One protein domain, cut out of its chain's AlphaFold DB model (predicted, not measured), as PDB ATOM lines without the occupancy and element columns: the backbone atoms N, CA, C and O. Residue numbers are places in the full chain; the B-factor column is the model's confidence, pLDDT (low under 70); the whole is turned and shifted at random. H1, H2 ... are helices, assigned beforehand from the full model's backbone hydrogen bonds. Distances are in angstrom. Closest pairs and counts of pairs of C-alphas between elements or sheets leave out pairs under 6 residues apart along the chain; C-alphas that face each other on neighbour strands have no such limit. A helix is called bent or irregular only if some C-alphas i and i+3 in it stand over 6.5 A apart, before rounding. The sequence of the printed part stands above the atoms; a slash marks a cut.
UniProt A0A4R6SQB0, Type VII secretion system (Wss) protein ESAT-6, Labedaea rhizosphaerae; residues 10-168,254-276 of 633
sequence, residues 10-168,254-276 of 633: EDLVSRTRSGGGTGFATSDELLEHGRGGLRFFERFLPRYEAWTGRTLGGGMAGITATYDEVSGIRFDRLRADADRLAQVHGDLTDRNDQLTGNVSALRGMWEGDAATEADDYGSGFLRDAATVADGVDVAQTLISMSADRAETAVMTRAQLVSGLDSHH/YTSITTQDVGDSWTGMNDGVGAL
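What this domain is: This is residues 10 to 168 and 254 to 276 of the 633 residues of the protein "Type VII secretion system (Wss) protein ESAT-6" of Labedaea rhizosphaerae (UniProt A0A4R6SQB0). A long helical hairpin of H4 and H5 makes most of the length of this model, and at the end away from its turn, where H2 and H3 reach on beyond H5, the later part of H5 joins H2, H3 and H6 in a four-helix bundle, up and down, each helix running against the one before it in the chain. H2 and H3 make a second, shorter hairpin at that end, H6 runs beside H5, and short H1 sits at the side, near H5. The printed part has 182 residues with six named helices, in order H1 to H6, and no named strand; the class is all helix. The whole is extended, with a radius of gyration of the C-alphas of 25.9 A, and its spans of 95 by 32 by 18 A only just make a rod.

Where its parts are: H1 holds residues 10 to 19 and begins at C-alpha 10, (297.038, 133.030, 399.221). H2, residues 27 to 52, measures 35.0 A; it has a kink of 51 degrees near residue 34 and is irregular, with C-alphas 43 and 46 7.1 A apart. H3, residues 59 to 70, is also irregular, with C-alphas 67 and 70 7.4 A apart. H4, residues 75 to 107, measures 47.7 A. H5, residues 113 to 162, is the longest at 74.0 A and begins at C-alpha 113, (317.135, 118.099, 463.285). H6, residues 254 to 274, measures 29.9 A and ends at C-alpha 274, (297.803, 111.842, 429.176).

How they stand to each other: H5 is the hub, touching three helices. H4 and H5 are a hairpin at a shallow tilt of 14 degrees; their closest C-alphas, of Ala 82 and Gln 140, are 4.3 A apart. H6 touches residues 138 to 161 of H5 at a shallow tilt of 6 degrees, opposite ways, closest at the C-alphas of Ala 150 and Val 262, 4.9 A. Residues 27 to 38 of H2 touch H5 at a steep tilt of 40 degrees, the same way, closest at the C-alphas of Gly 34 and Ala 158, 3.9 A. H2 and H3 are a hairpin, closest at the C-alphas of Glu 42 and Met 60, 6.8 A. Residues 66 to 70 of H3 touch H6, closest at the C-alphas of Tyr 67 and Thr 255, 6.5 A. H1 is close to H5 but not clearly touching, with the C-alphas of Thr 16 and Thr 152 7.9 A apart. H4 and H6 are apart. Every O i to N i+4 pair is within hydrogen-bond range in H6; the counts are 5 of 6 in H1, 12 of 22 in H2, 7 of 8 in H3, 28 of 29 in H4 and 45 of 46 in H5.

The domain as a whole: The two C-alphas farthest apart, of Trp 51 and Gly 112, are 94.6 A apart. Residues 169 to 253 are not printed, and C-alphas 168 and 254 are 20.8 A apart across the cut. Of the links that are printed whole, none is long. The mean pLDDT of the printed part is 92.4; residue 10 and residues 12 to 21 are under 70.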
ATOM      1  N   GLU A  10     295.607 132.821 398.952       65.12
ATOM      2  CA  GLU A  10     297.038 133.030 399.221       65.12
ATOM      3  C   GLU A  10     297.289 134.085 400.314       65.12
ATOM      4  O   GLU A  10     298.273 134.000 401.049       65.12
ATOM      5  N   ASP A  11     296.380 135.054 400.467       70.62
ATOM      6  CA  ASP A  11     296.418 136.056 401.539       70.62
ATOM      7  C   ASP A  11     295.995 135.447 402.890       70.62
ATOM      8  O   ASP A  11     296.523 135.825 403.936       70.62
ATOM      9  N   LEU A  12     295.129 134.425 402.870       64.75
ATOM     10  CA  LEU A  12     294.848 133.580 404.036       64.75
ATOM     11  C   LEU A  12     296.070 132.738 404.435       64.75
ATOM     12  O   LEU A  12     296.494 132.819 405.582       64.75
ATOM     13  N   VAL A  13     296.698 132.011 403.499       63.88
ATOM     14  CA  VAL A  13     297.921 131.217 403.774       63.88
ATOM     15  C   VAL A  13     299.060 132.095 404.303       63.88
ATOM     16  O   VAL A  13     299.790 131.696 405.213       63.88
ATOM     17  N   SER A  14     299.206 133.301 403.750       63.12
ATOM     18  CA  SER A  14     300.195 134.282 404.208       63.12
ATOM     19  C   SER A  14     299.915 134.744 405.640       63.12
ATOM     20  O   SER A  14     300.851 134.860 406.430       63.12
ATOM     21  N   ARG A  15     298.638 134.933 406.006       61.06
ATOM     22  CA  ARG A  15     298.231 135.229 407.385       61.06
ATOM     23  C   ARG A  15     298.525 134.065 408.333       61.06
ATOM     24  O   ARG A  15     299.203 134.312 409.330       61.06
ATOM     25  N   THR A  16     298.171 132.824 407.980       62.81
ATOM     26  CA  THR A  16     298.430 131.621 408.802       62.81
ATOM     27  C   THR A  16     299.886 131.522 409.250       62.81
ATOM     28  O   THR A  16     300.156 131.397 410.441       62.81
ATOM     29  N   ARG A  17     300.833 131.686 408.314       58.09
ATOM     30  CA  ARG A  17     302.283 131.643 408.592       58.09
ATOM     31  C   ARG A  17     302.822 132.812 409.427       58.09
ATOM     32  O   ARG A  17     303.974 132.764 409.842       58.09
ATOM     33  N   SER A  18     302.045 133.878 409.618       54.19
ATOM     34  CA  SER A  18     302.508 135.136 410.229       54.19
ATOM     35  C   SER A  18     301.878 135.460 411.587       54.19
ATOM     36  O   SER A  18     302.406 136.313 412.296       54.19
ATOM     37  N   GLY A  19     300.763 134.810 411.942       51.41
ATOM     38  CA  GLY A  19     299.939 135.195 413.093       51.41
ATOM     39  C   GLY A  19     299.391 134.049 413.946       51.41
ATOM     40  O   GLY A  19     298.504 134.310 414.750       51.41
ATOM     41  N   GLY A  20     299.870 132.810 413.778       62.59
ATOM     42  CA  GLY A  20     299.391 131.667 414.574       62.59
ATOM     43  C   GLY A  20     297.964 131.225 414.226       62.59
ATOM     44  O   GLY A  20     297.225 130.767 415.090       62.59
ATOM     45  N   GLY A  21     297.550 131.415 412.970       68.62
ATOM     46  CA  GLY A  21     296.262 130.934 412.474       68.62
ATOM     47  C   GLY A  21     295.708 131.714 411.284       68.62
ATOM     48  O   GLY A  21     296.169 132.808 410.955       68.62
ATOM     49  N   THR A  22     294.706 131.146 410.616       76.06
ATOM     50  CA  THR A  22     294.103 131.721 409.391       76.06
ATOM     51  C   THR A  22     293.307 133.007 409.658       76.06
ATOM     52  O   THR A  22     293.117 133.839 408.763       76.06
ATOM     53  N   GLY A  23     292.832 133.161 410.899       83.19
ATOM     54  CA  GLY A  23     291.881 134.184 411.328       83.19
ATOM     55  C   GLY A  23     290.415 133.729 411.317       83.19
ATOM     56  O   GLY A  23     289.555 134.527 411.688       83.19
ATOM     57  N   PHE A  24     290.118 132.486 410.922       90.62
ATOM     58  CA  PHE A  24     288.797 131.874 411.092       90.62
ATOM     59  C   PHE A  24     288.626 131.286 412.501       90.62
ATOM     60  O   PHE A  24     289.578 130.811 413.121       90.62
ATOM     61  N   ALA A  25     287.398 131.318 413.014       93.44
ATOM     62  CA  ALA A  25     287.055 130.791 414.332       93.44
ATOM     63  C   ALA A  25     286.737 129.288 414.299       93.44
ATOM     64  O   ALA A  25     286.995 128.584 415.281       93.44
ATOM     65  N   THR A  26     286.173 128.787 413.191       96.50
ATOM     66  CA  THR A  26     285.711 127.390 413.081       96.50
ATOM     67  C   THR A  26     286.097 126.721 411.762       96.50
ATOM     68  O   THR A  26     286.378 127.383 410.759       96.50
ATOM     69  N   SER A  27     286.084 125.384 411.736       97.19
ATOM     70  CA  SER A  27     286.301 124.630 410.493       97.19
ATOM     71  C   SER A  27     285.187 124.836 409.465       97.19
ATOM     72  O   SER A  27     285.442 124.725 408.270       97.19
ATOM     73  N   ASP A  28     283.976 125.187 409.897       97.56
ATOM     74  CA  ASP A  28     282.838 125.463 409.014       97.56
ATOM     75  C   ASP A  28     283.092 126.683 408.115       97.56
ATOM     76  O   ASP A  28     282.754 126.654 406.932       97.56
ATOM     77  N   GLU A  29     283.730 127.728 408.654       96.44
ATOM     78  CA  GLU A  29     284.083 128.941 407.905       96.44
ATOM     79  C   GLU A  29     285.106 128.628 406.801       96.44
ATOM     80  O   GLU A  29     284.921 129.025 405.649       96.44
ATOM     81  N   LEU A  30     286.135 127.832 407.117       95.62
ATOM     82  CA  LEU A  30     287.112 127.340 406.139       95.62
ATOM     83  C   LEU A  30     286.476 126.434 405.072       95.62
ATOM     84  O   LEU A  30     286.754 126.592 403.883       95.62
ATOM     85  N   LEU A  31     285.620 125.491 405.476       96.44
ATOM     86  CA  LEU A  31     284.955 124.563 404.555       96.44
ATOM     87  C   LEU A  31     283.985 125.289 403.607       96.44
ATOM     88  O   LEU A  31     283.873 124.901 402.444       96.44
ATOM     89  N   GLU A  32     283.325 126.367 404.040       96.62
ATOM     90  CA  GLU A  32     282.438 127.151 403.168       96.62
ATOM     91  C   GLU A  32     283.194 127.757 401.971       96.62
ATOM     92  O   GLU A  32     282.708 127.696 400.840       96.62
ATOM     93  N   HIS A  33     284.432 128.230 402.172       93.62
ATOM     94  CA  HIS A  33     285.296 128.686 401.074       93.62
ATOM     95  C   HIS A  33     285.646 127.567 400.075       93.62
ATOM     96  O   HIS A  33     285.813 127.836 398.882       93.62
ATOM     97  N   GLY A  34     285.729 126.311 400.525       95.19
ATOM     98  CA  GLY A  34     286.033 125.163 399.669       95.19
ATOM     99  C   GLY A  34     284.826 124.539 398.954       95.19
ATOM    100  O   GLY A  34     285.013 123.837 397.955       95.19
ATOM    101  N   ARG A  35     283.585 124.827 399.385       96.44
ATOM    102  CA  ARG A  35     282.354 124.257 398.787       96.44
ATOM    103  C   ARG A  35     282.208 124.502 397.286       96.44
ATOM    104  O   ARG A  35     281.526 123.719 396.624       96.44
ATOM    105  N   GLY A  36     282.848 125.535 396.731       95.62
ATOM    106  CA  GLY A  36     282.849 125.806 395.288       95.62
ATOM    107  C   GLY A  36     283.230 124.580 394.449       95.62
ATOM    108  O   GLY A  36     282.554 124.272 393.467       95.62
ATOM    109  N   GLY A  37     284.210 123.800 394.915       96.00
ATOM    110  CA  GLY A  37     284.650 122.553 394.285       96.00
ATOM    111  C   GLY A  37     283.547 121.518 394.074       96.00
ATOM    112  O   GLY A  37     283.487 120.858 393.034       96.00
ATOM    113  N   LEU A  38     282.611 121.412 395.024       98.19
ATOM    114  CA  LEU A  38     281.535 120.415 394.994       98.19
ATOM    115  C   LEU A  38     280.593 120.604 393.793       98.19
ATOM    116  O   LEU A  38     279.994 119.634 393.319       98.19
ATOM    117  N   ARG A  39     280.546 121.814 393.214       98.06
ATOM    118  CA  ARG A  39     279.806 122.118 391.979       98.06
ATOM    119  C   ARG A  39     280.262 121.267 390.793       98.06
ATOM    120  O   ARG A  39     279.504 121.075 389.842       98.06
ATOM    121  N   PHE A  40     281.489 120.735 390.795       98.38
ATOM    122  CA  PHE A  40     281.927 119.759 389.789       98.38
ATOM    123  C   PHE A  40     281.052 118.509 389.818       98.38
ATOM    124  O   PHE A  40     280.498 118.118 388.788       98.38
ATOM    125  N   PHE A  41     280.846 117.943 391.004       98.44
ATOM    126  CA  PHE A  41     279.994 116.777 391.182       98.44
ATOM    127  C   PHE A  41     278.523 117.127 390.908       98.44
ATOM    128  O   PHE A  41     277.878 116.408 390.152       98.44
ATOM    129  N   GLU A  42     278.013 118.284 391.350       98.25
ATOM    130  CA  GLU A  42     276.646 118.725 390.998       98.25
ATOM    131  C   GLU A  42     276.407 118.762 389.477       98.25
ATOM    132  O   GLU A  42     275.345 118.372 388.982       98.25
ATOM    133  N   ARG A  43     277.412 119.214 388.715       98.38
ATOM    134  CA  ARG A  43     277.365 119.285 387.250       98.38
ATOM    135  C   ARG A  43     277.526 117.918 386.587       98.38
ATOM    136  O   ARG A  43     276.797 117.639 385.636       98.38
ATOM    137  N   PHE A  44     278.457 117.073 387.026       98.56
ATOM    138  CA  PHE A  44     278.855 115.883 386.260       98.56
ATOM    139  C   PHE A  44     278.405 114.538 386.848       98.56
ATOM    140  O   PHE A  44     278.216 113.603 386.069       98.56
ATOM    141  N   LEU A  45     278.116 114.432 388.150       98.25
ATOM    142  CA  LEU A  45     277.646 113.181 388.765       98.25
ATOM    143  C   LEU A  45     276.325 112.671 388.154       98.25
ATOM    144  O   LEU A  45     276.294 111.511 387.751       98.25
ATOM    145  N   PRO A  46     275.276 113.501 387.943       98.62
ATOM    146  CA  PRO A  46     274.027 113.026 387.334       98.62
ATOM    147  C   PRO A  46     274.205 112.543 385.888       98.62
ATOM    148  O   PRO A  46     273.428 111.730 385.396       98.62
ATOM    149  N   ARG A  47     275.236 113.037 385.190       98.56
ATOM    150  CA  ARG A  47     275.575 112.671 383.803       98.56
ATOM    151  C   ARG A  47     276.385 111.379 383.758       98.56
ATOM    152  O   ARG A  47     276.138 110.521 382.917       98.56
ATOM    153  N   TYR A  48     277.295 111.217 384.712       98.62
ATOM    154  CA  TYR A  48     278.021 109.982 384.972       98.62
ATOM    155  C   TYR A  48     277.074 108.836 385.367       98.62
ATOM    156  O   TYR A  48     277.146 107.757 384.777       98.62
ATOM    157  N   GLU A  49     276.132 109.082 386.281       98.25
ATOM    158  CA  GLU A  49     275.059 108.146 386.642       98.25
ATOM    159  C   GLU A  49     274.172 107.841 385.434       98.25
ATOM    160  O   GLU A  49     273.926 106.674 385.120       98.25
ATOM    161  N   ALA A  50     273.741 108.876 384.702       98.12
ATOM    162  CA  ALA A  50     272.919 108.706 383.514       98.12
ATOM    163  C   ALA A  50     273.611 107.872 382.433       98.12
ATOM    164  O   ALA A  50     272.901 107.148 381.740       98.12
ATOM    165  N   TRP A  51     274.936 107.952 382.262       98.12
ATOM    166  CA  TRP A  51     275.678 107.122 381.309       98.12
ATOM    167  C   TRP A  51     275.932 105.702 381.837       98.12
ATOM    168  O   TRP A  51     275.525 104.732 381.199       98.12
ATOM    169  N   THR A  52     276.565 105.584 383.006       98.31
ATOM    170  CA  THR A  52     277.127 104.320 383.519       98.31
ATOM    171  C   THR A  52     276.155 103.462 384.329       98.31
ATOM    172  O   THR A  52     276.417 102.279 384.533       98.31
ATOM    173  N   GLY A  53     275.073 104.048 384.854       98.12
ATOM    174  CA  GLY A  53     274.214 103.410 385.856       98.12
ATOM    175  C   GLY A  53     274.865 103.235 387.237       98.12
ATOM    176  O   GLY A  53     274.297 102.540 388.078       98.12
ATOM    177  N   ARG A  54     276.045 103.828 387.483       98.12
ATOM    178  CA  ARG A  54     276.775 103.766 388.760       98.12
ATOM    179  C   ARG A  54     276.712 105.110 389.487       98.12
ATOM    180  O   ARG A  54     277.029 106.137 388.898       98.12
ATOM    181  N   THR A  55     276.404 105.082 390.780       97.44
ATOM    182  CA  THR A  55     276.520 106.231 391.694       97.44
ATOM    183  C   THR A  55     277.877 106.187 392.400       97.44
ATOM    184  O   THR A  55     278.179 105.205 393.079       97.44
ATOM    185  N   LEU A  56     278.696 107.235 392.268       97.62
ATOM    186  CA  LEU A  56     279.914 107.407 393.080       97.62
ATOM    187  C   LEU A  56     279.559 108.047 394.428       97.62
ATOM    188  O   LEU A  56     278.632 108.852 394.503       97.62
ATOM    189  N   GLY A  57     280.285 107.686 395.489       94.75
ATOM    190  CA  GLY A  57     280.227 108.358 396.795       94.75
ATOM    191  C   GLY A  57     278.858 108.438 397.473       94.75
ATOM    192  O   GLY A  57     278.657 109.322 398.291       94.75
ATOM    193  N   GLY A  58     277.894 107.575 397.128       97.00
ATOM    194  CA  GLY A  58     276.517 107.697 397.633       97.00
ATOM    195  C   GLY A  58     275.746 108.902 397.071       97.00
ATOM    196  O   GLY A  58     274.756 109.334 397.664       97.00
ATOM    197  N   GLY A  59     276.185 109.451 395.937       97.44
ATOM    198  CA  GLY A  59     275.599 110.628 395.305       97.44
ATOM    199  C   GLY A  59     276.105 111.929 395.932       97.44
ATOM    200  O   GLY A  59     276.969 111.924 396.808       97.44
ATOM    201  N   MET A  60     275.516 113.061 395.536       97.75
ATOM    202  CA  MET A  60     275.848 114.363 396.139       97.75
ATOM    203  C   MET A  60     275.685 114.376 397.663       97.75
ATOM    204  O   MET A  60     276.467 115.023 398.345       97.75
ATOM    205  N   ALA A  61     274.710 113.641 398.210       97.94
ATOM    206  CA  ALA A  61     274.490 113.579 399.653       97.94
ATOM    207  C   ALA A  61     275.680 112.958 400.405       97.94
ATOM    208  O   ALA A  61     276.086 113.490 401.435       97.94
ATOM    209  N   GLY A  62     276.254 111.866 399.887       97.94
ATOM    210  CA  GLY A  62     277.430 111.243 400.494       97.94
ATOM    211  C   GLY A  62     278.714 112.033 400.236       97.94
ATOM    212  O   GLY A  62     279.492 112.205 401.163       97.94
ATOM    213  N   ILE A  63     278.886 112.627 399.048       98.31
ATOM    214  CA  ILE A  63     280.007 113.541 398.756       98.31
ATOM    215  C   ILE A  63     280.003 114.742 399.719       98.31
ATOM    216  O   ILE A  63     281.032 115.045 400.319       98.31
ATOM    217  N   THR A  64     278.855 115.390 399.933       98.12
ATOM    218  CA  THR A  64     278.734 116.490 400.903       98.12
ATOM    219  C   THR A  64     278.953 116.009 402.340       98.12
ATOM    220  O   THR A  64     279.674 116.664 403.082       98.12
ATOM    221  N   ALA A  65     278.413 114.847 402.730       97.69
ATOM    222  CA  ALA A  65     278.627 114.294 404.071       97.69
ATOM    223  C   ALA A  65     280.101 113.947 404.347       97.69
ATOM    224  O   ALA A  65     280.595 114.240 405.431       97.69
ATOM    225  N   THR A  66     280.817 113.384 403.367       97.56
ATOM    226  CA  THR A  66     282.270 113.181 403.447       97.56
ATOM    227  C   THR A  66     283.000 114.517 403.510       97.56
ATOM    228  O   THR A  66     283.904 114.661 404.321       97.56
ATOM    229  N   TYR A  67     282.610 115.525 402.721       98.12
ATOM    230  CA  TYR A  67     283.248 116.844 402.781       98.12
ATOM    231  C   TYR A  67     283.103 117.501 404.165       98.12
ATOM    232  O   TYR A  67     284.105 117.946 404.726       98.12
ATOM    233  N   ASP A  68     281.896 117.457 404.736       97.38
ATOM    234  CA  ASP A  68     281.528 118.047 406.029       97.38
ATOM    235  C   ASP A  68     281.978 117.217 407.259       97.38
ATOM    236  O   ASP A  68     281.666 117.587 408.387       97.38
ATOM    237  N   GLU A  69     282.709 116.109 407.098       97.00
ATOM    238  CA  GLU A  69     283.153 115.236 408.207       97.00
ATOM    239  C   GLU A  69     283.982 115.971 409.283       97.00
ATOM    240  O   GLU A  69     283.825 115.723 410.477       97.00
ATOM    241  N   VAL A  70     284.814 116.934 408.867       96.44
ATOM    242  CA  VAL A  70     285.657 117.765 409.754       96.44
ATOM    243  C   VAL A  70     285.008 119.115 410.114       96.44
ATOM    244  O   VAL A  70     285.697 120.059 410.497       96.44
ATOM    245  N   SER A  71     283.681 119.233 409.974       96.25
ATOM    246  CA  SER A  71     282.893 120.402 410.416       96.25
ATOM    247  C   SER A  71     282.761 120.490 411.946       96.25
ATOM    248  O   SER A  71     282.983 119.510 412.660       96.25
ATOM    249  N   GLY A  72     282.390 121.671 412.454       96.50
ATOM    250  CA  GLY A  72     282.125 121.925 413.875       96.50
ATOM    251  C   GLY A  72     283.342 122.128 414.791       96.50
ATOM    252  O   GLY A  72     283.145 122.365 415.985       96.50
ATOM    253  N   ILE A  73     284.578 122.078 414.278       96.44
ATOM    254  CA  ILE A  73     285.797 122.277 415.084       96.44
ATOM    255  C   ILE A  73     285.910 123.755 415.471       96.44
ATOM    256  O   ILE A  73     285.766 124.637 414.625       96.44
ATOM    257  N   ARG A  74     286.188 124.027 416.750       96.69
ATOM    258  CA  ARG A  74     286.236 125.371 417.348       96.69
ATOM    259  C   ARG A  74     287.669 125.776 417.689       96.69
ATOM    260  O   ARG A  74     288.088 125.673 418.840       96.69
ATOM    261  N   PHE A  75     288.422 126.228 416.685       95.19
ATOM    262  CA  PHE A  75     289.805 126.689 416.866       95.19
ATOM    263  C   PHE A  75     289.884 127.873 417.841       95.19
ATOM    264  O   PHE A  75     290.823 127.965 418.630       95.19
ATOM    265  N   ASP A  76     288.864 128.738 417.835       94.50
ATOM    266  CA  ASP A  76     288.717 129.842 418.785       94.50
ATOM    267  C   ASP A  76     288.638 129.370 420.247       94.50
ATOM    268  O   ASP A  76     289.286 129.952 421.117       94.50
ATOM    269  N   ARG A  77     287.896 128.288 420.518       95.81
ATOM    270  CA  ARG A  77     287.804 127.682 421.855       95.81
ATOM    271  C   ARG A  77     289.109 127.013 422.271       95.81
ATOM    272  O   ARG A  77     289.561 127.272 423.378       95.81
ATOM    273  N   LEU A  78     289.728 126.221 421.393       94.88
ATOM    274  CA  LEU A  78     290.982 125.520 421.704       94.88
ATOM    275  C   LEU A  78     292.107 126.501 422.067       94.88
ATOM    276  O   LEU A  78     292.785 126.313 423.074       94.88
ATOM    277  N   ARG A  79     292.251 127.600 421.313       94.56
ATOM    278  CA  ARG A  79     293.213 128.666 421.638       94.56
ATOM    279  C   ARG A  79     292.848 129.380 422.947       94.56
ATOM    280  O   ARG A  79     293.710 129.543 423.799       94.56
ATOM    281  N   ALA A  80     291.567 129.683 423.183       94.62
ATOM    282  CA  ALA A  80     291.107 130.265 424.449       94.62
ATOM    283  C   ALA A  80     291.197 129.313 425.667       94.62
ATOM    284  O   ALA A  80     291.094 129.765 426.810       94.62
ATOM    285  N   ASP A  81     291.331 128.001 425.458       95.00
ATOM    286  CA  ASP A  81     291.628 127.014 426.501       95.00
ATOM    287  C   ASP A  81     293.142 126.945 426.772       95.00
ATOM    288  O   ASP A  81     293.545 126.962 427.937       95.00
ATOM    289  N   ALA A  82     293.984 127.000 425.731       95.88
ATOM    290  CA  ALA A  82     295.434 127.175 425.877       95.88
ATOM    291  C   ALA A  82     295.783 128.489 426.609       95.88
ATOM    292  O   ALA A  82     296.503 128.448 427.601       95.88
ATOM    293  N   ASP A  83     295.178 129.625 426.235       95.75
ATOM    294  CA  ASP A  83     295.327 130.926 426.920       95.75
ATOM    295  C   ASP A  83     294.952 130.869 428.414       95.75
ATOM    296  O   ASP A  83     295.496 131.614 429.238       95.75
ATOM    297  N   ARG A  84     293.990 130.013 428.784       96.81
ATOM    298  CA  ARG A  84     293.578 129.811 430.182       96.81
ATOM    299  C   ARG A  84     294.562 128.926 430.941       96.81
ATOM    300  O   ARG A  84     294.832 129.204 432.106       96.81
ATOM    301  N   LEU A  85     295.138 127.917 430.293       95.75
ATOM    302  CA  LEU A  85     296.233 127.130 430.860       95.75
ATOM    303  C   LEU A  85     297.513 127.972 431.008       95.75
ATOM    304  O   LEU A  85     298.161 127.876 432.046       95.75
ATOM    305  N   ALA A  86     297.804 128.892 430.080       96.88
ATOM    306  CA  ALA A  86     298.879 129.886 430.202       96.88
ATOM    307  C   ALA A  86     298.771 130.701 431.502       96.88
ATOM    308  O   ALA A  86     299.746 130.886 432.232       96.88
ATOM    309  N   GLN A  87     297.555 131.165 431.809       96.81
ATOM    310  CA  GLN A  87     297.259 131.911 433.033       96.81
ATOM    311  C   GLN A  87     297.440 131.036 434.277       96.81
ATOM    312  O   GLN A  87     298.046 131.491 435.240       96.81
ATOM    313  N   VAL A  88     296.988 129.775 434.248       96.50
ATOM    314  CA  VAL A  88     297.183 128.822 435.356       96.50
ATOM    315  C   VAL A  88     298.665 128.491 435.574       96.50
ATOM    316  O   VAL A  88     299.088 128.425 436.724       96.50
ATOM    317  N   HIS A  89     299.467 128.336 434.515       96.38
ATOM    318  CA  HIS A  89     300.919 128.165 434.633       96.38
ATOM    319  C   HIS A  89     301.556 129.384 435.323       96.38
ATOM    320  O   HIS A  89     302.260 129.214 436.319       96.38
ATOM    321  N   GLY A  90     301.245 130.608 434.882       96.88
ATOM    322  CA  GLY A  90     301.719 131.831 435.545       96.88
ATOM    323  C   GLY A  90     301.337 131.893 437.030       96.88
ATOM    324  O   GLY A  90     302.199 132.091 437.884       96.88
ATOM    325  N   ASP A  91     300.065 131.628 437.349       97.00
ATOM    326  CA  ASP A  91     299.534 131.594 438.718       97.00
ATOM    327  C   ASP A  91     300.227 130.539 439.604       97.00
ATOM    328  O   ASP A  91     300.407 130.762 440.803       97.00
ATOM    329  N   LEU A  92     300.601 129.382 439.045       95.06
ATOM    330  CA  LEU A  92     301.333 128.326 439.753       95.06
ATOM    331  C   LEU A  92     302.791 128.724 440.008       95.06
ATOM    332  O   LEU A  92     303.277 128.555 441.128       95.06
ATOM    333  N   THR A  93     303.467 129.291 439.009       97.06
ATOM    334  CA  THR A  93     304.864 129.734 439.110       97.06
ATOM    335  C   THR A  93     305.016 130.878 440.117       97.06
ATOM    336  O   THR A  93     305.832 130.769 441.035       97.06
ATOM    337  N   ASP A  94     304.148 131.895 440.070       97.62
ATOM    338  CA  ASP A  94     304.115 132.991 441.054       97.62
ATOM    339  C   ASP A  94     303.902 132.480 442.493       97.62
ATOM    340  O   ASP A  94     304.471 133.019 443.450       97.62
ATOM    341  N   ARG A  95     303.082 131.433 442.678       97.12
ATOM    342  CA  ARG A  95     302.868 130.788 443.988       97.12
ATOM    343  C   ARG A  95     304.080 129.963 444.422       97.12
ATOM    344  O   ARG A  95     304.414 129.981 445.607       97.12
ATOM    345  N   ASN A  96     304.747 129.270 443.501       95.62
ATOM    346  CA  ASN A  96     305.934 128.467 443.798       95.62
ATOM    347  C   ASN A  96     307.122 129.349 444.225       95.62
ATOM    348  O   ASN A  96     307.804 129.034 445.204       95.62
ATOM    349  N   ASP A  97     307.310 130.503 443.582       96.56
ATOM    350  CA  ASP A  97     308.307 131.508 443.976       96.56
ATOM    351  C   ASP A  97     308.007 132.101 445.363       96.56
ATOM    352  O   ASP A  97     308.898 132.197 446.216       96.56
ATOM    353  N   GLN A  98     306.741 132.427 445.649       96.94
ATOM    354  CA  GLN A  98     306.315 132.887 446.979       96.94
ATOM    355  C   GLN A  98     306.571 131.832 448.066       96.94
ATOM    356  O   GLN A  98     307.089 132.158 449.138       96.94
ATOM    357  N   LEU A  99     306.247 130.562 447.805       95.81
ATOM    358  CA  LEU A  99     306.512 129.460 448.734       95.81
ATOM    359  C   LEU A  99     308.018 129.224 448.919       95.81
ATOM    360  O   LEU A  99     308.468 129.082 450.055       95.81
ATOM    361  N   THR A 100     308.813 129.288 447.849       96.12
ATOM    362  CA  THR A 100     310.283 129.197 447.894       96.12
ATOM    363  C   THR A 100     310.892 130.315 448.745       96.12
ATOM    364  O   THR A 100     311.768 130.059 449.580       96.12
ATOM    365  N   GLY A 101     310.392 131.547 448.608       96.19
ATOM    366  CA  GLY A 101     310.775 132.678 449.456       96.19
ATOM    367  C   GLY A 101     310.418 132.460 450.930       96.19
ATOM    368  O   GLY A 101     311.256 132.675 451.808       96.19
ATOM    369  N   ASN A 102     309.209 131.966 451.211       94.56
ATOM    370  CA  ASN A 102     308.741 131.684 452.572       94.56
ATOM    371  C   ASN A 102     309.527 130.548 453.254       94.56
ATOM    372  O   ASN A 102     309.915 130.688 454.415       94.56
ATOM    373  N   VAL A 103     309.821 129.453 452.543       92.38
ATOM    374  CA  VAL A 103     310.653 128.341 453.044       92.38
ATOM    375  C   VAL A 103     312.085 128.815 453.301       92.38
ATOM    376  O   VAL A 103     312.648 128.534 454.360       92.38
ATOM    377  N   SER A 104     312.653 129.619 452.395       92.94
ATOM    378  CA  SER A 104     313.985 130.218 452.571       92.94
ATOM    379  C   SER A 104     314.055 131.134 453.799       92.94
ATOM    380  O   SER A 104     315.032 131.091 454.550       92.94
ATOM    381  N   ALA A 105     313.011 131.934 454.042       93.94
ATOM    382  CA  ALA A 105     312.908 132.777 455.229       93.94
ATOM    383  C   ALA A 105     312.783 131.944 456.518       93.94
ATOM    384  O   ALA A 105     313.467 132.243 457.496       93.94
ATOM    385  N   LEU A 106     311.975 130.875 456.506       92.88
ATOM    386  CA  LEU A 106     311.807 129.959 457.639       92.88
ATOM    387  C   LEU A 106     313.116 129.234 457.996       92.88
ATOM    388  O   LEU A 106     313.499 129.212 459.167       92.88
ATOM    389  N   ARG A 107     313.847 128.719 456.997       90.56
ATOM    390  CA  ARG A 107     315.182 128.112 457.175       90.56
ATOM    391  C   ARG A 107     316.176 129.098 457.810       90.56
ATOM    392  O   ARG A 107     317.041 128.696 458.578       90.56
ATOM    393  N   GLY A 108     316.034 130.398 457.543       93.88
ATOM    394  CA  GLY A 108     316.847 131.456 458.153       93.88
ATOM    395  C   GLY A 108     316.562 131.748 459.635       93.88
ATOM    396  O   GLY A 108     317.286 132.542 460.233       93.88
ATOM    397  N   MET A 109     315.524 131.148 460.231       95.94
ATOM    398  CA  MET A 109     315.102 131.392 461.622       95.94
ATOM    399  C   MET A 109     314.851 130.123 462.456       95.94
ATOM    400  O   MET A 109     314.489 130.237 463.630       95.94
ATOM    401  N   TRP A 110     315.030 128.927 461.886       95.06
ATOM    402  CA  TRP A 110     314.793 127.646 462.553       95.06
ATOM    403  C   TRP A 110     315.983 126.698 462.353       95.06
ATOM    404  O   TRP A 110     316.403 126.442 461.229       95.06
ATOM    405  N   GLU A 111     316.524 126.179 463.457       94.88
ATOM    406  CA  GLU A 111     317.689 125.284 463.489       94.88
ATOM    407  C   GLU A 111     317.371 123.955 464.204       94.88
ATOM    408  O   GLU A 111     316.460 123.877 465.035       94.88
ATOM    409  N   GLY A 112     318.184 122.928 463.933       95.75
ATOM    410  CA  GLY A 112     318.116 121.598 464.553       95.75
ATOM    411  C   GLY A 112     317.474 120.532 463.659       95.75
ATOM    412  O   GLY A 112     316.959 120.837 462.591       95.75
ATOM    413  N   ASP A 113     317.495 119.273 464.105       93.75
ATOM    414  CA  ASP A 113     317.135 118.099 463.285       93.75
ATOM    415  C   ASP A 113     315.747 118.206 462.619       93.75
ATOM    416  O   ASP A 113     315.586 117.862 461.452       93.75
ATOM    417  N   ALA A 114     314.758 118.756 463.332       90.56
ATOM    418  CA  ALA A 114     313.403 118.962 462.812       90.56
ATOM    419  C   ALA A 114     313.310 120.084 461.755       90.56
ATOM    420  O   ALA A 114     312.412 120.050 460.918       90.56
ATOM    421  N   ALA A 115     314.230 121.056 461.774       92.62
ATOM    422  CA  ALA A 115     314.341 122.050 460.708       92.62
ATOM    423  C   ALA A 115     314.890 121.401 459.429       92.62
ATOM    424  O   ALA A 115     314.396 121.695 458.349       92.62
ATOM    425  N   THR A 116     315.847 120.471 459.554       92.00
ATOM    426  CA  THR A 116     316.360 119.673 458.427       92.00
ATOM    427  C   THR A 116     315.265 118.804 457.805       92.00
ATOM    428  O   THR A 116     315.088 118.839 456.595       92.00
ATOM    429  N   GLU A 117     314.476 118.081 458.610       89.38
ATOM    430  CA  GLU A 117     313.380 117.232 458.100       89.38
ATOM    431  C   GLU A 117     312.294 118.055 457.377       89.38
ATOM    432  O   GLU A 117     311.796 117.655 456.322       89.38
ATOM    433  N   ALA A 118     311.957 119.239 457.903       89.69
ATOM    434  CA  ALA A 118     311.028 120.160 457.249       89.69
ATOM    435  C   ALA A 118     311.608 120.812 455.978       89.69
ATOM    436  O   ALA A 118     310.855 121.120 455.055       89.69
ATOM    437  N   ASP A 119     312.926 121.014 455.919       90.94
ATOM    438  CA  ASP A 119     313.634 121.549 454.754       90.94
ATOM    439  C   ASP A 119     313.738 120.519 453.619       90.94
ATOM    440  O   ASP A 119     313.440 120.843 452.468       90.94
ATOM    441  N   ASP A 120     314.064 119.264 453.947       89.50
ATOM    442  CA  ASP A 120     314.032 118.138 453.011       89.50
ATOM    443  C   ASP A 120     312.624 117.998 452.405       89.50
ATOM    444  O   ASP A 120     312.479 118.029 451.179       89.50
ATOM    445  N   TYR A 121     311.578 117.955 453.247       89.75
ATOM    446  CA  TYR A 121     310.177 117.902 452.807       89.75
ATOM    447  C   TYR A 121     309.781 119.111 451.945       89.75
ATOM    448  O   TYR A 121     309.213 118.941 450.865       89.75
ATOM    449  N   GLY A 122     310.117 120.333 452.374       90.56
ATOM    450  CA  GLY A 122     309.835 121.556 451.619       90.56
ATOM    451  C   GLY A 122     310.517 121.576 450.248       90.56
ATOM    452  O   GLY A 122     309.899 121.962 449.258       90.56
ATOM    453  N   SER A 123     311.759 121.092 450.158       91.12
ATOM    454  CA  SER A 123     312.490 120.966 448.888       91.12
ATOM    455  C   SER A 123     311.942 119.865 447.967       91.12
ATOM    456  O   SER A 123     312.135 119.930 446.753       91.12
ATOM    457  N   GLY A 124     311.276 118.853 448.533       89.94
ATOM    458  CA  GLY A 124     310.458 117.881 447.808       89.94
ATOM    459  C   GLY A 124     309.241 118.560 447.197       89.94
ATOM    460  O   GLY A 124     309.149 118.688 445.981       89.94
ATOM    461  N   PHE A 125     308.385 119.108 448.056       90.38
ATOM    462  CA  PHE A 125     307.135 119.758 447.666       90.38
ATOM    463  C   PHE A 125     307.316 120.846 446.590       90.38
ATOM    464  O   PHE A 125     306.552 120.885 445.632       90.38
ATOM    465  N   LEU A 126     308.338 121.706 446.704       92.88
ATOM    466  CA  LEU A 126     308.612 122.768 445.720       92.88
ATOM    467  C   LEU A 126     309.087 122.234 444.354       92.88
ATOM    468  O   LEU A 126     308.869 122.882 443.330       92.88
ATOM    469  N   ARG A 127     309.728 121.056 444.318       92.06
ATOM    470  CA  ARG A 127     310.119 120.379 443.071       92.06
ATOM    471  C   ARG A 127     308.900 119.780 442.382       92.06
ATOM    472  O   ARG A 127     308.720 119.984 441.187       92.06
ATOM    473  N   ASP A 128     308.058 119.100 443.150       89.19
ATOM    474  CA  ASP A 128     306.845 118.468 442.639       89.19
ATOM    475  C   ASP A 128     305.840 119.540 442.164       89.19
ATOM    476  O   ASP A 128     305.236 119.407 441.102       89.19
ATOM    477  N   ALA A 129     305.731 120.664 442.885       90.69
ATOM    478  CA  ALA A 129     304.940 121.827 442.478       90.69
ATOM    479  C   ALA A 129     305.445 122.464 441.169       90.69
ATOM    480  O   ALA A 129     304.628 122.819 440.319       90.69
ATOM    481  N   ALA A 130     306.766 122.560 440.972       91.25
ATOM    482  CA  ALA A 130     307.341 122.981 439.694       91.25
ATOM    483  C   ALA A 130     307.002 121.989 438.566       91.25
ATOM    484  O   ALA A 130     306.554 122.410 437.509       91.25
ATOM    485  N   THR A 131     307.094 120.677 438.814       90.44
ATOM    486  CA  THR A 131     306.714 119.644 437.828       90.44
ATOM    487  C   THR A 131     305.232 119.724 437.427       90.44
ATOM    488  O   THR A 131     304.892 119.479 436.271       90.44
ATOM    489  N   VAL A 132     304.338 120.117 438.342       91.12
ATOM    490  CA  VAL A 132     302.927 120.399 438.013       91.12
ATOM    491  C   VAL A 132     302.788 121.656 437.145       91.12
ATOM    492  O   VAL A 132     301.996 121.645 436.203       91.12
ATOM    493  N   ALA A 133     303.550 122.719 437.421       93.00
ATOM    494  CA  ALA A 133     303.555 123.942 436.614       93.00
ATOM    495  C   ALA A 133     304.077 123.685 435.184       93.00
ATOM    496  O   ALA A 133     303.387 124.019 434.220       93.00
ATOM    497  N   ASP A 134     305.213 122.989 435.054       91.69
ATOM    498  CA  ASP A 134     305.789 122.541 433.777       91.69
ATOM    499  C   ASP A 134     304.785 121.689 432.975       91.69
ATOM    500  O   ASP A 134     304.663 121.821 431.757       91.69
ATOM    501  N   GLY A 135     304.008 120.834 433.653       91.38
ATOM    502  CA  GLY A 135     302.955 120.041 433.017       91.38
ATOM    503  C   GLY A 135     301.832 120.893 432.414       91.38
ATOM    504  O   GLY A 135     301.370 120.611 431.308       91.38
ATOM    505  N   VAL A 136     301.416 121.971 433.088       93.62
ATOM    506  CA  VAL A 136     300.433 122.920 432.532       93.62
ATOM    507  C   VAL A 136     301.008 123.659 431.314       93.62
ATOM    508  O   VAL A 136     300.279 123.879 430.344       93.62
ATOM    509  N   ASP A 137     302.309 123.972 431.315       95.50
ATOM    510  CA  ASP A 137     303.001 124.592 430.178       95.50
ATOM    511  C   ASP A 137     303.050 123.679 428.936       95.50
ATOM    512  O   ASP A 137     302.733 124.090 427.813       95.50
ATOM    513  N   VAL A 138     303.349 122.394 429.140       93.44
ATOM    514  CA  VAL A 138     303.287 121.378 428.078       93.44
ATOM    515  C   VAL A 138     301.851 121.212 427.564       93.44
ATOM    516  O   VAL A 138     301.639 121.148 426.352       93.44
ATOM    517  N   ALA A 139     300.850 121.209 428.452       93.56
ATOM    518  CA  ALA A 139     299.446 121.069 428.069       93.56
ATOM    519  C   ALA A 139     298.943 122.230 427.188       93.56
ATOM    520  O   ALA A 139     298.330 121.968 426.150       93.56
ATOM    521  N   GLN A 140     299.229 123.496 427.537       96.50
ATOM    522  CA  GLN A 140     298.849 124.634 426.680       96.50
ATOM    523  C   GLN A 140     299.497 124.547 425.290       96.50
ATOM    524  O   GLN A 140     298.841 124.787 424.274       96.50
ATOM    525  N   THR A 141     300.768 124.138 425.246       94.56
ATOM    526  CA  THR A 141     301.564 124.059 424.020       94.56
ATOM    527  C   THR A 141     300.994 123.004 423.073       94.56
ATOM    528  O   THR A 141     300.752 123.290 421.899       94.56
ATOM    529  N   LEU A 142     300.681 121.810 423.591       93.19
ATOM    530  CA  LEU A 142     300.054 120.728 422.827       93.19
ATOM    531  C   LEU A 142     298.677 121.116 422.270       93.19
ATOM    532  O   LEU A 142     298.374 120.800 421.117       93.19
ATOM    533  N   ILE A 143     297.852 121.817 423.055       95.12
ATOM    534  CA  ILE A 143     296.515 122.257 422.624       95.12
ATOM    535  C   ILE A 143     296.616 123.299 421.501       95.12
ATOM    536  O   ILE A 143     295.923 123.160 420.489       95.12
ATOM    537  N   SER A 144     297.510 124.292 421.616       95.25
ATOM    538  CA  SER A 144     297.725 125.276 420.542       95.25
ATOM    539  C   SER A 144     298.244 124.609 419.266       95.25
ATOM    540  O   SER A 144     297.657 124.785 418.200       95.25
ATOM    541  N   MET A 145     299.278 123.762 419.369       91.19
ATOM    542  CA  MET A 145     299.836 123.039 418.218       91.19
ATOM    543  C   MET A 145     298.797 122.140 417.528       91.19
ATOM    544  O   MET A 145     298.789 122.032 416.300       91.19
ATOM    545  N   SER A 146     297.901 121.506 418.294       94.12
ATOM    546  CA  SER A 146     296.821 120.686 417.738       94.12
ATOM    547  C   SER A 146     295.768 121.526 417.013       94.12
ATOM    548  O   SER A 146     295.362 121.166 415.905       94.12
ATOM    549  N   ALA A 147     295.380 122.677 417.577       94.94
ATOM    550  CA  ALA A 147     294.475 123.622 416.927       94.94
ATOM    551  C   ALA A 147     295.056 124.153 415.605       94.94
ATOM    552  O   ALA A 147     294.362 124.148 414.586       94.94
ATOM    553  N   ASP A 148     296.334 124.535 415.598       92.31
ATOM    554  CA  ASP A 148     297.032 125.079 414.428       92.31
ATOM    555  C   ASP A 148     297.212 124.021 413.319       92.31
ATOM    556  O   ASP A 148     296.998 124.314 412.134       92.31
ATOM    557  N   ARG A 149     297.534 122.766 413.682       92.06
ATOM    558  CA  ARG A 149     297.601 121.638 412.731       92.06
ATOM    559  C   ARG A 149     296.226 121.322 412.144       92.06
ATOM    560  O   ARG A 149     296.108 121.191 410.924       92.06
ATOM    561  N   ALA A 150     295.186 121.246 412.976       95.50
ATOM    562  CA  ALA A 150     293.826 120.963 412.525       95.50
ATOM    563  C   ALA A 150     293.279 122.072 411.603       95.50
ATOM    564  O   ALA A 150     292.716 121.773 410.549       95.50
ATOM    565  N   GLU A 151     293.495 123.346 411.943       95.31
ATOM    566  CA  GLU A 151     293.119 124.488 411.100       95.31
ATOM    567  C   GLU A 151     293.850 124.449 409.749       95.31
ATOM    568  O   GLU A 151     293.224 124.584 408.696       95.31
ATOM    569  N   THR A 152     295.161 124.186 409.759       93.44
ATOM    570  CA  THR A 152     295.978 124.082 408.539       93.44
ATOM    571  C   THR A 152     295.525 122.927 407.641       93.44
ATOM    572  O   THR A 152     295.422 123.095 406.421       93.44
ATOM    573  N   ALA A 153     295.187 121.772 408.219       94.69
ATOM    574  CA  ALA A 153     294.687 120.617 407.479       94.69
ATOM    575  C   ALA A 153     293.305 120.894 406.851       94.69
ATOM    576  O   ALA A 153     293.098 120.618 405.666       94.69
ATOM    577  N   VAL A 154     292.376 121.506 407.600       96.94
ATOM    578  CA  VAL A 154     291.048 121.911 407.095       96.94
ATOM    579  C   VAL A 154     291.158 122.989 406.013       96.94
ATOM    580  O   VAL A 154     290.475 122.902 404.991       96.94
ATOM    581  N   MET A 155     292.044 123.973 406.181       95.44
ATOM    582  CA  MET A 155     292.323 124.976 405.152       95.44
ATOM    583  C   MET A 155     292.820 124.302 403.867       95.44
ATOM    584  O   MET A 155     292.279 124.552 402.791       95.44
ATOM    585  N   THR A 156     293.798 123.401 403.975       93.31
ATOM    586  CA  THR A 156     294.369 122.675 402.829       93.31
ATOM    587  C   THR A 156     293.300 121.853 402.093       93.31
ATOM    588  O   THR A 156     293.201 121.926 400.868       93.31
ATOM    589  N   ARG A 157     292.406 121.167 402.822       96.12
ATOM    590  CA  ARG A 157     291.217 120.478 402.272       96.12
ATOM    591  C   ARG A 157     290.312 121.415 401.480       96.12
ATOM    592  O   ARG A 157     289.883 121.070 400.381       96.12
ATOM    593  N   ALA A 158     290.003 122.589 402.032       96.94
ATOM    594  CA  ALA A 158     289.140 123.568 401.381       96.94
ATOM    595  C   ALA A 158     289.755 124.085 400.072       96.94
ATOM    596  O   ALA A 158     289.058 124.160 399.061       96.94
ATOM    597  N   GLN A 159     291.062 124.350 400.060       94.25
ATOM    598  CA  GLN A 159     291.802 124.783 398.871       94.25
ATOM    599  C   GLN A 159     291.833 123.704 397.783       94.25
ATOM    600  O   GLN A 159     291.423 123.957 396.648       94.25
ATOM    601  N   LEU A 160     292.264 122.490 398.139       93.75
ATOM    602  CA  LEU A 160     292.384 121.362 397.214       93.75
ATOM    603  C   LEU A 160     291.031 120.954 396.617       93.75
ATOM    604  O   LEU A 160     290.941 120.700 395.416       93.75
ATOM    605  N   VAL A 161     289.960 120.953 397.420       97.31
ATOM    606  CA  VAL A 161     288.604 120.698 396.911       97.31
ATOM    607  C   VAL A 161     288.114 121.855 396.041       97.31
ATOM    608  O   VAL A 161     287.572 121.581 394.975       97.31
ATOM    609  N   SER A 162     288.348 123.123 396.402       96.50
ATOM    610  CA  SER A 162     287.983 124.277 395.558       96.50
ATOM    611  C   SER A 162     288.626 124.207 394.165       96.50
ATOM    612  O   SER A 162     287.960 124.456 393.158       96.50
ATOM    613  N   GLY A 163     289.878 123.738 394.085       94.25
ATOM    614  CA  GLY A 163     290.588 123.469 392.828       94.25
ATOM    615  C   GLY A 163     289.913 122.448 391.897       94.25
ATOM    616  O   GLY A 163     290.243 122.397 390.713       94.25
ATOM    617  N   LEU A 164     288.936 121.671 392.383       96.19
ATOM    618  CA  LEU A 164     288.133 120.758 391.565       96.19
ATOM    619  C   LEU A 164     286.985 121.456 390.806       96.19
ATOM    620  O   LEU A 164     286.334 120.789 390.002       96.19
ATOM    621  N   ASP A 165     286.712 122.759 391.002       97.00
ATOM    622  CA  ASP A 165     285.627 123.500 390.320       97.00
ATOM    623  C   ASP A 165     285.895 123.715 388.811       97.00
ATOM    624  O   ASP A 165     286.118 124.823 388.323       97.00
ATOM    625  N   SER A 166     285.825 122.634 388.033       96.56
ATOM    626  CA  SER A 166     285.856 122.696 386.574       96.56
ATOM    627  C   SER A 166     284.452 122.784 385.977       96.56
ATOM    628  O   SER A 166     283.575 121.957 386.229       96.56
ATOM    629  N   HIS A 167     284.270 123.743 385.068       97.56
ATOM    630  CA  HIS A 167     283.095 123.838 384.198       97.56
ATOM    631  C   HIS A 167     283.113 122.848 383.015       97.56
ATOM    632  O   HIS A 167     282.131 122.789 382.272       97.56
ATOM    633  N   HIS A 168     284.198 122.088 382.819       97.00
ATOM    634  CA  HIS A 168     284.396 121.218 381.656       97.00
ATOM    635  C   HIS A 168     285.003 119.857 382.032       97.00
ATOM    636  O   HIS A 168     285.892 119.775 382.877       97.00
ATOM    637  N   TYR A 254     292.001 113.854 399.240       95.56
ATOM    638  CA  TYR A 254     292.065 115.117 399.985       95.56
ATOM    639  C   TYR A 254     291.242 115.066 401.277       95.56
ATOM    640  O   TYR A 254     291.706 115.516 402.323       95.56
ATOM    641  N   THR A 255     290.039 114.479 401.244       96.38
ATOM    642  CA  THR A 255     289.239 114.324 402.464       96.38
ATOM    643  C   THR A 255     289.872 113.341 403.450       96.38
ATOM    644  O   THR A 255     289.942 113.645 404.637       96.38
ATOM    645  N   SER A 256     290.402 112.209 402.977       95.44
ATOM    646  CA  SER A 256     290.976 111.173 403.841       95.44
ATOM    647  C   SER A 256     292.252 111.639 404.539       95.44
ATOM    648  O   SER A 256     292.411 111.350 405.721       95.44
ATOM    649  N   ILE A 257     293.132 112.364 403.836       91.00
ATOM    650  CA  ILE A 257     294.364 112.914 404.418       91.00
ATOM    651  C   ILE A 257     294.011 113.899 405.534       91.00
ATOM    652  O   ILE A 257     294.459 113.726 406.658       91.00
ATOM    653  N   THR A 258     293.121 114.865 405.289       95.19
ATOM    654  CA  THR A 258     292.748 115.836 406.328       95.19
ATOM    655  C   THR A 258     292.000 115.217 407.508       95.19
ATOM    656  O   THR A 258     292.225 115.629 408.643       95.19
ATOM    657  N   THR A 259     291.113 114.244 407.279       95.62
ATOM    658  CA  THR A 259     290.444 113.540 408.387       95.62
ATOM    659  C   THR A 259     291.464 112.747 409.217       95.62
ATOM    660  O   THR A 259     291.333 112.693 410.440       95.62
ATOM    661  N   GLN A 260     292.517 112.200 408.591       93.00
ATOM    662  CA  GLN A 260     293.651 111.633 409.317       93.00
ATOM    663  C   GLN A 260     294.437 112.716 410.078       93.00
ATOM    664  O   GLN A 260     294.572 112.584 411.284       93.00
ATOM    665  N   ASP A 261     294.894 113.799 409.441       91.69
ATOM    666  CA  ASP A 261     295.702 114.850 410.088       91.69
ATOM    667  C   ASP A 261     295.036 115.466 411.329       91.69
ATOM    668  O   ASP A 261     295.711 115.745 412.318       91.69
ATOM    669  N   VAL A 262     293.711 115.658 411.288       96.25
ATOM    670  CA  VAL A 262     292.905 116.122 412.431       96.25
ATOM    671  C   VAL A 262     292.779 115.032 413.507       96.25
ATOM    672  O   VAL A 262     292.798 115.326 414.701       96.25
ATOM    673  N   GLY A 263     292.663 113.760 413.113       94.25
ATOM    674  CA  GLY A 263     292.674 112.627 414.041       94.25
ATOM    675  C   GLY A 263     294.027 112.437 414.734       94.25
ATOM    676  O   GLY A 263     294.065 112.213 415.944       94.25
ATOM    677  N   ASP A 264     295.122 112.585 413.995       90.25
ATOM    678  CA  ASP A 264     296.494 112.450 414.478       90.25
ATOM    679  C   ASP A 264     296.870 113.646 415.376       90.25
ATOM    680  O   ASP A 264     297.486 113.446 416.424       90.25
ATOM    681  N   SER A 265     296.424 114.876 415.062       92.19
ATOM    682  CA  SER A 265     296.623 116.040 415.944       92.19
ATOM    683  C   SER A 265     295.851 115.917 417.262       92.19
ATOM    684  O   SER A 265     296.374 116.271 418.320       92.19
ATOM    685  N   TRP A 266     294.623 115.387 417.232       94.56
ATOM    686  CA  TRP A 266     293.835 115.140 418.444       94.56
ATOM    687  C   TRP A 266     294.419 114.000 419.286       94.56
ATOM    688  O   TRP A 266     294.492 114.103 420.508       94.56
ATOM    689  N   THR A 267     294.900 112.936 418.634       93.75
ATOM    690  CA  THR A 267     295.547 111.800 419.307       93.75
ATOM    691  C   THR A 267     296.852 112.235 419.971       93.75
ATOM    692  O   THR A 267     297.009 112.020 421.165       93.75
ATOM    693  N   GLY A 268     297.741 112.940 419.260       86.44
ATOM    694  CA  GLY A 268     298.998 113.439 419.831       86.44
ATOM    695  C   GLY A 268     298.807 114.446 420.972       86.44
ATOM    696  O   GLY A 268     299.586 114.451 421.924       86.44
ATOM    697  N   MET A 269     297.745 115.258 420.923       94.00
ATOM    698  CA  MET A 269     297.354 116.138 422.030       94.00
ATOM    699  C   MET A 269     296.899 115.331 423.254       94.00
ATOM    700  O   MET A 269     297.391 115.567 424.355       94.00
ATOM    701  N   ASN A 270     295.999 114.361 423.067       92.19
ATOM    702  CA  ASN A 270     295.479 113.524 424.150       92.19
ATOM    703  C   ASN A 270     296.556 112.616 424.761       92.19
ATOM    704  O   ASN A 270     296.618 112.497 425.980       92.19
ATOM    705  N   ASP A 271     297.416 112.012 423.941       87.94
ATOM    706  CA  ASP A 271     298.530 111.177 424.397       87.94
ATOM    707  C   ASP A 271     299.583 112.021 425.123       87.94
ATOM    708  O   ASP A 271     300.074 111.615 426.172       87.94
ATOM    709  N   GLY A 272     299.899 113.222 424.620       86.19
ATOM    710  CA  GLY A 272     300.834 114.138 425.271       86.19
ATOM    711  C   GLY A 272     300.319 114.663 426.614       86.19
ATOM    712  O   GLY A 272     301.057 114.646 427.594       86.19
ATOM    713  N   VAL A 273     299.040 115.052 426.694       88.94
ATOM    714  CA  VAL A 273     298.390 115.466 427.952       88.94
ATOM    715  C   VAL A 273     298.186 114.276 428.897       88.94
ATOM    716  O   VAL A 273     298.324 114.433 430.104       88.94
ATOM    717  N   GLY A 274     297.916 113.073 428.384       88.06
ATOM    718  CA  GLY A 274     297.803 111.842 429.176       88.06
ATOM    719  C   GLY A 274     299.145 111.276 429.657       88.06
ATOM    720  O   GLY A 274     299.182 110.557 430.653       88.06
ATOM    721  N   ALA A 275     300.247 111.616 428.982       84.44
ATOM    722  CA  ALA A 275     301.615 111.335 429.415       84.44
ATOM    723  C   ALA A 275     302.107 112.305 430.502       84.44
ATOM    724  O   ALA A 275     303.120 112.030 431.151       84.44
ATOM    725  N   LEU A 276     301.373 113.396 430.756       82.62
ATOM    726  CA  LEU A 276     301.472 114.128 432.012       82.62
ATOM    727  C   LEU A 276     300.838 113.265 433.111       82.62
ATOM    728  O   LEU A 276     299.661 113.397 433.438       82.62
TER     729      LEU A 276